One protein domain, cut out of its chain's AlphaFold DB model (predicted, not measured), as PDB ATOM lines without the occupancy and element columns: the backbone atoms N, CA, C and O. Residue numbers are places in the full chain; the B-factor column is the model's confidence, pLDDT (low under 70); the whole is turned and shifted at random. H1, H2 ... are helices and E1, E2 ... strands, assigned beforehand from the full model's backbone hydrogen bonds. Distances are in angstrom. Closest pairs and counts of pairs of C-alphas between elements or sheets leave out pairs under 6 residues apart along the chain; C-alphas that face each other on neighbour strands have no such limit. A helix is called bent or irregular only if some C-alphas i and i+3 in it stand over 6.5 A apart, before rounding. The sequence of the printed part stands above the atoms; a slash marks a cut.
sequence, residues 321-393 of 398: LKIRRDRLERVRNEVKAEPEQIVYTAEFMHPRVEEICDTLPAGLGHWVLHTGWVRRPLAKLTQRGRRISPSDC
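This is residues 321 to 393 of the 398 residues of the protein "POR domain-containing protein" of Halomonas sp. BC04 (UniProt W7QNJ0). A head of three helices, H2, H3 and H4, makes one end of a long, thin shape, and a lone helix, H1, with a long link makes the other end. Two very short strands, E1 and E2, pair side by side between them: the chain goes out from E1 through the helical hairpin of H2 and H3, turns into H4, which stands crosswise to both, and comes back to E2. The printed part has 73 residues with four named helices and two named strands, in the order H1, E1, H2, H3, H4, E2; the sheet's order is E1 - E2, antiparallel, and the class is mostly helix. The whole is only just extended, close to loose, with a radius of gyration of the C-alphas of 17.0 A and spans of 50 by 23 by 16 A.

H1 is residues 325 to 334, 14.1 A long, and begins at C-alpha 325 (226.786, 55.100, -55.176). E1 is residues 347 to 349, 6.3 A. H2 is residues 353 to 358, 8.7 A, and H3 is residues 362 to 370, 12.2 A. H4 is residues 372 to 382, 15.0 A, and begins at C-alpha 372 (204.297, 41.590, -85.170); it is neither bent nor irregular, but only just: C-alphas 374 and 377 are 6.1 A apart. E2 is residues 386 to 388, 6.2 A, and ends at C-alpha 388 (210.788, 54.445, -61.824).

H1 touches no helix and is apart from E2. E1 and E2 are antiparallel neighbours, their directions at 147 degrees; C-alphas 348 and 387 face each other at 4.7 A. N 347 and O 388, at 2.8 A, and N 349 and O 386, at 2.9 A, are within hydrogen-bond range. H2 and H3 form a helical hairpin and touch, closest at the C-alphas of Cys 357 and Gly 365, 4.3 A apart, with a shallow tilt of 16 degrees, opposite ways. H2 and H4 touch, closest at the C-alphas of Val 353 and Ala 379, 5.8 A apart, and are about perpendicular at 78 degrees. H3 and H4 only just touch, with 3 pairs of C-alphas within 8 A, and only at the corner by their link; their closest C-alphas, of Val 368 and Arg 375, are 5.9 A apart, and their lines are about perpendicular at 87 degrees. In H1, H2 and H3 every O i to N i+4 pair is within hydrogen-bond range; in H4, 6 of 7 are.

The outline is a rod, and the two C-alphas farthest apart, of Glu 338 and Thr 371, are 50.5 A apart. The printed part has no cut. The link from H1 to E1, residues 335 to 346, is long; the other links between named elements are tight. The mean pLDDT of the printed part is 78.6; residues 326, 330, 333 to 334, 336 and 390 to 393 are under 70.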
ATOM      1  N   LEU A 321     225.076  53.729 -64.576       78.75
ATOM      2  CA  LEU A 321     225.360  55.126 -64.234       78.75
ATOM      3  C   LEU A 321     224.306  55.751 -63.306       78.75
ATOM      4  O   LEU A 321     224.628  56.626 -62.499       78.75
ATOM      5  N   LYS A 322     223.041  55.321 -63.397       77.94
ATOM      6  CA  LYS A 322     221.948  55.839 -62.563       77.94
ATOM      7  C   LYS A 322     221.922  55.254 -61.155       77.94
ATOM      8  O   LYS A 322     221.425  55.947 -60.261       77.94
ATOM      9  N   ILE A 323     222.447  54.045 -60.964       81.44
ATOM     10  CA  ILE A 323     222.456  53.335 -59.676       81.44
ATOM     11  C   ILE A 323     223.779  53.465 -58.909       81.44
ATOM     12  O   ILE A 323     223.832  53.087 -57.741       81.44
ATOM     13  N   ARG A 324     224.836  54.016 -59.525       79.31
ATOM     14  CA  ARG A 324     226.140  54.230 -58.871       79.31
ATOM     15  C   ARG A 324     226.017  54.985 -57.543       79.31
ATOM     16  O   ARG A 324     225.341  56.015 -57.457       79.31
ATOM     17  N   ARG A 325     226.750  54.510 -56.529       73.62
ATOM     18  CA  ARG A 325     226.786  55.100 -55.176       73.62
ATOM     19  C   ARG A 325     227.204  56.566 -55.205       73.62
ATOM     20  O   ARG A 325     226.491  57.399 -54.661       73.62
ATOM     21  N   ASP A 326     228.244  56.894 -55.961       69.81
ATOM     22  CA  ASP A 326     228.737  58.269 -56.092       69.81
ATOM     23  C   ASP A 326     227.675  59.230 -56.639       69.81
ATOM     24  O   ASP A 326     227.566  60.382 -56.217       69.81
ATOM     25  N   ARG A 327     226.834  58.754 -57.569       71.44
ATOM     26  CA  ARG A 327     225.702  59.538 -58.070       71.44
ATOM     27  C   ARG A 327     224.665  59.750 -56.975       71.44
ATOM     28  O   ARG A 327     224.147  60.857 -56.860       71.44
ATOM     29  N   LEU A 328     224.335  58.713 -56.207       74.12
ATOM     30  CA  LEU A 328     223.377  58.816 -55.106       74.12
ATOM     31  C   LEU A 328     223.869  59.796 -54.036       74.12
ATOM     32  O   LEU A 328     223.099  60.648 -53.601       74.12
ATOM     33  N   GLU A 329     225.144  59.726 -53.662       72.06
ATOM     34  CA  GLU A 329     225.775  60.658 -52.724       72.06
ATOM     35  C   GLU A 329     225.757  62.090 -53.256       72.06
ATOM     36  O   GLU A 329     225.325  63.004 -52.553       72.06
ATOM     37  N   ARG A 330     226.118  62.289 -54.529       69.44
ATOM     38  CA  ARG A 330     226.030  63.600 -55.181       69.44
ATOM     39  C   ARG A 330     224.607  64.151 -55.164       69.44
ATOM     40  O   ARG A 330     224.420  65.295 -54.773       69.44
ATOM     41  N   VAL A 331     223.600  63.348 -55.512       71.88
ATOM     42  CA  VAL A 331     222.194  63.787 -55.483       71.88
ATOM     43  C   VAL A 331     221.751  64.123 -54.058       71.88
ATOM     44  O   VAL A 331     221.070  65.125 -53.862       71.88
ATOM     45  N   ARG A 332     222.153  63.337 -53.048       79.31
ATOM     46  CA  ARG A 332     221.884  63.649 -51.632       79.31
ATOM     47  C   ARG A 332     222.501  64.986 -51.220       79.31
ATOM     48  O   ARG A 332     221.830  65.768 -50.547       79.31
ATOM     49  N   ASN A 333     223.729  65.259 -51.658       66.94
ATOM     50  CA  ASN A 333     224.423  66.520 -51.404       66.94
ATOM     51  C   ASN A 333     223.746  67.697 -52.125       66.94
ATOM     52  O   ASN A 333     223.527  68.741 -51.512       66.94
ATOM     53  N   GLU A 334     223.345  67.521 -53.388       64.06
ATOM     54  CA  GLU A 334     222.624  68.530 -54.180       64.06
ATOM     55  C   GLU A 334     221.292  68.925 -53.527       64.06
ATOM     56  O   GLU A 334     220.976  70.111 -53.421       64.06
ATOM     57  N   VAL A 335     220.523  67.949 -53.028       70.88
ATOM     58  CA  VAL A 335     219.249  68.215 -52.334       70.88
ATOM     59  C   VAL A 335     219.420  68.554 -50.851       70.88
ATOM     60  O   VAL A 335     218.420  68.790 -50.174       70.88
ATOM     61  N   LYS A 336     220.664  68.588 -50.348       67.50
ATOM     62  CA  LYS A 336     221.020  68.872 -48.946       67.50
ATOM     63  C   LYS A 336     220.229  68.016 -47.959       67.50
ATOM     64  O   LYS A 336     219.682  68.520 -46.982       67.50
ATOM     65  N   ALA A 337     220.128  66.724 -48.250       73.31
ATOM     66  CA  ALA A 337     219.451  65.793 -47.364       73.31
ATOM     67  C   ALA A 337     220.240  65.622 -46.062       73.31
ATOM     68  O   ALA A 337     221.441  65.348 -46.094       73.31
ATOM     69  N   GLU A 338     219.548  65.714 -44.927       70.88
ATOM     70  CA  GLU A 338     220.129  65.370 -43.627       70.88
ATOM     71  C   GLU A 338     220.592  63.894 -43.610       70.88
ATOM     72  O   GLU A 338     220.060  63.072 -44.371       70.88
ATOM     73  N   PRO A 339     221.548  63.506 -42.742       71.81
ATOM     74  CA  PRO A 339     222.105  62.148 -42.720       71.81
ATOM     75  C   PRO A 339     221.045  61.041 -42.642       71.81
ATOM     76  O   PRO A 339     221.160  60.015 -43.307       71.81
ATOM     77  N   GLU A 340     219.973  61.282 -41.889       78.56
ATOM     78  CA  GLU A 340     218.877  60.335 -41.651       78.56
ATOM     79  C   GLU A 340     217.715  60.495 -42.648       78.56
ATOM     80  O   GLU A 340     216.787  59.685 -42.677       78.56
ATOM     81  N   GLN A 341     217.745  61.529 -43.494       72.19
ATOM     82  CA  GLN A 341     216.680  61.808 -44.448       72.19
ATOM     83  C   GLN A 341     216.778  60.861 -45.649       72.19
ATOM     84  O   GLN A 341     217.791  60.801 -46.355       72.19
ATOM     85  N   ILE A 342     215.700  60.116 -45.901       77.25
ATOM     86  CA  ILE A 342     215.603  59.202 -47.042       77.25
ATOM     87  C   ILE A 342     215.295  60.015 -48.304       77.25
ATOM     88  O   ILE A 342     214.319  60.765 -48.351       77.25
ATOM     89  N   VAL A 343     216.127  59.851 -49.333       73.88
ATOM     90  CA  VAL A 343     215.978  60.520 -50.632       73.88
ATOM     91  C   VAL A 343     215.579  59.487 -51.673       73.88
ATOM     92  O   VAL A 343     216.319  58.537 -51.925       73.88
ATOM     93  N   TYR A 344     214.428  59.701 -52.303       74.56
ATOM     94  CA  TYR A 344     213.985  58.918 -53.454       74.56
ATOM     95  C   TYR A 344     214.232  59.719 -54.726       74.56
ATOM     96  O   TYR A 344     213.785  60.862 -54.848       74.56
ATOM     97  N   THR A 345     214.925  59.114 -55.686       70.94
ATOM     98  CA  THR A 345     215.078  59.697 -57.021       70.94
ATOM     99  C   THR A 345     214.021  59.117 -57.940       70.94
ATOM    100  O   THR A 345     213.674  57.947 -57.846       70.94
ATOM    101  N   ALA A 346     213.456  59.949 -58.806       75.69
ATOM    102  CA  ALA A 346     212.450  59.525 -59.761       75.69
ATOM    103  C   ALA A 346     212.980  59.701 -61.175       75.69
ATOM    104  O   ALA A 346     213.138  60.821 -61.655       75.69
ATOM    105  N   GLU A 347     213.213  58.585 -61.846       72.88
ATOM    106  CA  GLU A 347     213.655  58.545 -63.227       72.88
ATOM    107  C   GLU A 347     212.443  58.427 -64.145       72.88
ATOM    108  O   GLU A 347     211.641  57.494 -64.046       72.88
ATOM    109  N   PHE A 348     212.302  59.390 -65.050       71.62
ATOM    110  CA  PHE A 348     211.306  59.324 -66.109       71.62
ATOM    111  C   PHE A 348     211.911  58.615 -67.314       71.62
ATOM    112  O   PHE A 348     212.917  59.059 -67.867       71.62
ATOM    113  N   MET A 349     211.291  57.517 -67.733       73.50
ATOM    114  CA  MET A 349     211.712  56.755 -68.903       73.50
ATOM    115  C   MET A 349     210.537  56.477 -69.830       73.50
ATOM    116  O   MET A 349     209.424  56.187 -69.391       73.50
ATOM    117  N   HIS A 350     210.794  56.547 -71.128       77.69
ATOM    118  CA  HIS A 350     209.837  56.199 -72.170       77.69
ATOM    119  C   HIS A 350     210.478  55.142 -73.075       77.69
ATOM    120  O   HIS A 350     210.878  55.472 -74.192       77.69
ATOM    121  N   PRO A 351     210.668  53.914 -72.553       79.31
ATOM    122  CA  PRO A 351     211.450  52.897 -73.236       79.31
ATOM    123  C   PRO A 351     210.808  52.567 -74.576       79.31
ATOM    124  O   PRO A 351     209.598  52.380 -74.635       79.31
ATOM    125  N   ARG A 352     211.588  52.467 -75.644       82.69
ATOM    126  CA  ARG A 352     211.094  51.971 -76.934       82.69
ATOM    127  C   ARG A 352     211.105  50.445 -76.954       82.69
ATOM    128  O   ARG A 352     211.792  49.802 -76.165       82.69
ATOM    129  N   VAL A 353     210.341  49.840 -77.863       85.31
ATOM    130  CA  VAL A 353     210.380  48.374 -78.019       85.31
ATOM    131  C   VAL A 353     211.765  47.926 -78.468       85.31
ATOM    132  O   VAL A 353     212.246  46.890 -78.028       85.31
ATOM    133  N   GLU A 354     212.390  48.732 -79.316       86.00
ATOM    134  CA  GLU A 354     213.748  48.562 -79.807       86.00
ATOM    135  C   GLU A 354     214.746  48.513 -78.639       86.00
ATOM    136  O   GLU A 354     215.439  47.518 -78.501       86.00
ATOM    137  N   GLU A 355     214.682  49.467 -77.706       82.94
ATOM    138  CA  GLU A 355     215.547  49.508 -76.513       82.94
ATOM    139  C   GLU A 355     215.359  48.285 -75.597       82.94
ATOM    140  O   GLU A 355     216.312  47.787 -75.006       82.94
ATOM    141  N   ILE A 356     214.136  47.752 -75.494       84.69
ATOM    142  CA  ILE A 356     213.904  46.490 -74.772       84.69
ATOM    143  C   ILE A 356     214.559  45.327 -75.519       84.69
ATOM    144  O   ILE A 356     215.169  44.461 -74.898       84.69
ATOM    145  N   CYS A 357     214.436  45.287 -76.845       87.19
ATOM    146  CA  CYS A 357     215.029  44.226 -77.654       87.19
ATOM    147  C   CYS A 357     216.561  44.273 -77.642       87.19
ATOM    148  O   CYS A 357     217.170  43.207 -77.696       87.19
ATOM    149  N   ASP A 358     217.154  45.460 -77.503       83.50
ATOM    150  CA  ASP A 358     218.604  45.661 -77.401       83.50
ATOM    151  C   ASP A 358     219.187  45.045 -76.116       83.50
ATOM    152  O   ASP A 358     220.340  44.624 -76.101       83.50
ATOM    153  N   THR A 359     218.383  44.906 -75.053       85.75
ATOM    154  CA  THR A 359     218.790  44.196 -73.820       85.75
ATOM    155  C   THR A 359     218.683  42.671 -73.906       85.75
ATOM    156  O   THR A 359     219.177  41.964 -73.027       85.75
ATOM    157  N   LEU A 360     218.011  42.134 -74.930       87.81
ATOM    158  CA  LEU A 360     217.806  40.694 -75.087       87.81
ATOM    159  C   LEU A 360     218.948  40.060 -75.897       87.81
ATOM    160  O   LEU A 360     219.540  40.712 -76.756       87.81
ATOM    161  N   PRO A 361     219.214  38.750 -75.726       91.25
ATOM    162  CA  PRO A 361     220.096  38.019 -76.630       91.25
ATOM    163  C   PRO A 361     219.682  38.228 -78.091       91.25
ATOM    164  O   PRO A 361     218.495  38.135 -78.410       91.25
ATOM    165  N   ALA A 362     220.655  38.445 -78.981       88.69
ATOM    166  CA  ALA A 362     220.422  38.894 -80.359       88.69
ATOM    167  C   ALA A 362     219.308  38.122 -81.092       88.69
ATOM    168  O   ALA A 362     218.421  38.722 -81.698       88.69
ATOM    169  N   GLY A 363     219.293  36.788 -80.991       92.94
ATOM    170  CA  GLY A 363     218.260  35.959 -81.623       92.94
ATOM    171  C   GLY A 363     216.842  36.237 -81.108       92.94
ATOM    172  O   GLY A 363     215.896  36.286 -81.893       92.94
ATOM    173  N   LEU A 364     216.693  36.468 -79.801       90.50
ATOM    174  CA  LEU A 364     215.412  36.799 -79.175       90.50
ATOM    175  C   LEU A 364     214.987  38.230 -79.506       90.50
ATOM    176  O   LEU A 364     213.832  38.433 -79.873       90.50
ATOM    177  N   GLY A 365     215.907  39.196 -79.448       91.38
ATOM    178  CA  GLY A 365     215.634  40.586 -79.825       91.38
ATOM    179  C   GLY A 365     215.134  40.694 -81.268       91.38
ATOM    180  O   GLY A 365     214.053  41.234 -81.519       91.38
ATOM    181  N   HIS A 366     215.842  40.068 -82.217       91.69
ATOM    182  CA  HIS A 366     215.407  40.000 -83.615       91.69
ATOM    183  C   HIS A 366     214.045  39.318 -83.766       91.69
ATOM    184  O   HIS A 366     213.170  39.829 -84.472       91.69
ATOM    185  N   TRP A 367     213.832  38.185 -83.097       94.06
ATOM    186  CA  TRP A 367     212.552  37.485 -83.152       94.06
ATOM    187  C   TRP A 367     211.397  38.364 -82.652       94.06
ATOM    188  O   TRP A 367     210.367  38.441 -83.324       94.06
ATOM    189  N   VAL A 368     211.569  39.086 -81.540       90.75
ATOM    190  CA  VAL A 368     210.559  40.015 -81.002       90.75
ATOM    191  C   VAL A 368     210.271  41.154 -81.985       90.75
ATOM    192  O   VAL A 368     209.102  41.453 -82.240       90.75
ATOM    193  N   LEU A 369     211.303  41.755 -82.589       90.12
ATOM    194  CA  LEU A 369     211.152  42.858 -83.548       90.12
ATOM    195  C   LEU A 369     210.423  42.441 -84.833       90.12
ATOM    196  O   LEU A 369     209.599  43.201 -85.354       90.12
ATOM    197  N   HIS A 370     210.694  41.232 -85.330       91.00
ATOM    198  CA  HIS A 370     210.083  40.704 -86.553       91.00
ATOM    199  C   HIS A 370     208.708  40.062 -86.319       91.00
ATOM    200  O   HIS A 370     207.903  39.958 -87.249       91.00
ATOM    201  N   THR A 371     208.385  39.682 -85.081       91.19
ATOM    202  CA  THR A 371     207.117  39.026 -84.749       91.19
ATOM    203  C   THR A 371     206.055  40.052 -84.357       91.19
ATOM    204  O   THR A 371     205.893  40.429 -83.197       91.19
ATOM    205  N   GLY A 372     205.265  40.497 -85.340       86.25
ATOM    206  CA  GLY A 372     204.297  41.590 -85.170       86.25
ATOM    207  C   GLY A 372     203.257  41.392 -84.057       86.25
ATOM    208  O   GLY A 372     202.829  42.372 -83.449       86.25
ATOM    209  N   TRP A 373     202.859  40.155 -83.747       88.69
ATOM    210  CA  TRP A 373     201.909  39.881 -82.660       88.69
ATOM    211  C   TRP A 373     202.542  39.943 -81.259       88.69
ATOM    212  O   TRP A 373     201.809  40.128 -80.294       88.69
ATOM    213  N   VAL A 374     203.876  39.881 -81.150       87.62
ATOM    214  CA  VAL A 374     204.643  40.106 -79.909       87.62
ATOM    215  C   VAL A 374     205.040  41.578 -79.785       87.62
ATOM    216  O   VAL A 374     204.853  42.196 -78.738       87.62
ATOM    217  N   ARG A 375     205.499  42.193 -80.882       88.31
ATOM    218  CA  ARG A 375     205.896  43.609 -80.912       88.31
ATOM    219  C   ARG A 375     204.742  44.560 -80.594       88.31
ATOM    220  O   ARG A 375     204.916  45.512 -79.842       88.31
ATOM    221  N   ARG A 376     203.549  44.331 -81.161       85.44
ATOM    222  CA  ARG A 376     202.376  45.217 -80.996       85.44
ATOM    223  C   ARG A 376     201.906  45.387 -79.540       85.44
ATOM    224  O   ARG A 376     201.667  46.531 -79.155       85.44
ATOM    225  N   PRO A 377     201.732  44.327 -78.726       86.81
ATOM    226  CA  PRO A 377     201.386  44.500 -77.316       86.81
ATOM    227  C   PRO A 377     202.523  45.153 -76.519       86.81
ATOM    228  O   PRO A 377     202.249  46.029 -75.701       86.81
ATOM    229  N   LEU A 378     203.784  44.819 -76.812       84.06
ATOM    230  CA  LEU A 378     204.947  45.434 -76.165       84.06
ATOM    231  C   LEU A 378     205.045  46.942 -76.466       84.06
ATOM    232  O   LEU A 378     205.292  47.737 -75.562       84.06
ATOM    233  N   ALA A 379     204.732  47.355 -77.698       83.81
ATOM    234  CA  ALA A 379     204.635  48.761 -78.100       83.81
ATOM    235  C   ALA A 379     203.544  49.517 -77.327       83.81
ATOM    236  O   ALA A 379     203.733  50.653 -76.905       83.81
ATOM    237  N   LYS A 380     202.391  48.888 -77.081       83.38
ATOM    238  CA  LYS A 380     201.315  49.504 -76.285       83.38
ATOM    239  C   LYS A 380     201.692  49.672 -74.811       83.38
ATOM    240  O   LYS A 380     201.277  50.641 -74.185       83.38
ATOM    241  N   LEU A 381     202.482  48.750 -74.259       80.81
ATOM    242  CA  LEU A 381     202.977  48.814 -72.877       80.81
ATOM    243  C   LEU A 381     204.042  49.902 -72.665       80.81
ATOM    244  O   LEU A 381     204.222  50.366 -71.536       80.81
ATOM    245  N   THR A 382     204.734  50.287 -73.736       80.00
ATOM    246  CA  THR A 382     205.837  51.260 -73.758       80.00
ATOM    247  C   THR A 382     205.414  52.666 -74.198       80.00
ATOM    248  O   THR A 382     206.107  53.633 -73.917       80.00
ATOM    249  N   GLN A 383     204.216  52.815 -74.774       73.69
ATOM    250  CA  GLN A 383     203.623  54.087 -75.219       73.69
ATOM    251  C   GLN A 383     203.393  55.148 -74.132       73.69
ATOM    252  O   GLN A 383     203.012  56.273 -74.454       73.69
ATOM    253  N   ARG A 384     203.557  54.823 -72.849       72.81
ATOM    254  CA  ARG A 384     203.404  55.783 -71.748       72.81
ATOM    255  C   ARG A 384     204.730  55.925 -71.023       72.81
ATOM    256  O   ARG A 384     205.357  54.923 -70.690       72.81
ATOM    257  N   GLY A 385     205.123  57.171 -70.757       70.06
ATOM    258  CA  GLY A 385     206.253  57.453 -69.877       70.06
ATOM    259  C   GLY A 385     206.010  56.831 -68.503       70.06
ATOM    260  O   GLY A 385     204.903  56.905 -67.967       70.06
ATOM    261  N   ARG A 386     207.034  56.182 -67.960       73.50
ATOM    262  CA  ARG A 386     207.024  55.567 -66.637       73.50
ATOM    263  C   ARG A 386     207.939  56.354 -65.721       73.50
ATOM    264  O   ARG A 386     208.980  56.846 -66.148       73.50
ATOM    265  N   ARG A 387     207.533  56.447 -64.461       72.19
ATOM    266  CA  ARG A 387     208.355  56.956 -63.371       72.19
ATOM    267  C   ARG A 387     208.850  55.743 -62.598       72.19
ATOM    268  O   ARG A 387     208.025  55.000 -62.072       72.19
ATOM    269  N   ILE A 388     210.156  55.522 -62.586       72.75
ATOM    270  CA  ILE A 388     210.788  54.445 -61.824       72.75
ATOM    271  C   ILE A 388     211.678  55.086 -60.769       72.75
ATOM    272  O   ILE A 388     212.400  56.036 -61.062       72.75
ATOM    273  N   SER A 389     211.596  54.592 -59.539       70.69
ATOM    274  CA  SER A 389     212.556  54.916 -58.492       70.69
ATOM    275  C   SER A 389     213.657  53.861 -58.530       70.69
ATOM    276  O   SER A 389     213.348  52.690 -58.306       70.69
ATOM    277  N   PRO A 390     214.921  54.218 -58.830       65.19
ATOM    278  CA  PRO A 390     216.032  53.268 -58.766       65.19
ATOM    279  C   PRO A 390     216.156  52.609 -57.386       65.19
ATOM    280  O   PRO A 390     216.559  51.455 -57.292       65.19
ATOM    281  N   SER A 391     215.738  53.320 -56.331       62.88
ATOM    282  CA  SER A 391     215.724  52.855 -54.941       62.88
ATOM    283  C   SER A 391     214.726  51.720 -54.670       62.88
ATOM    284  O   SER A 391     214.875  51.019 -53.675       62.88
ATOM    285  N   ASP A 392     213.719  51.539 -55.533       59.16
ATOM    286  CA  ASP A 392     212.648  50.544 -55.355       59.16
ATOM    287  C   ASP A 392     212.922  49.253 -56.155       59.16
ATOM    288  O   ASP A 392     212.138  48.302 -56.118       59.16
ATOM    289  N   CYS A 393     214.021  49.201 -56.916       59.34
ATOM    290  CA  CYS A 393     214.410  48.023 -57.683       59.34
ATOM    291  C   CYS A 393     215.218  47.051 -56.807       59.34
ATOM    292  O   CYS A 393     216.438  47.156 -56.713       59.34
TER     293      CYS A 393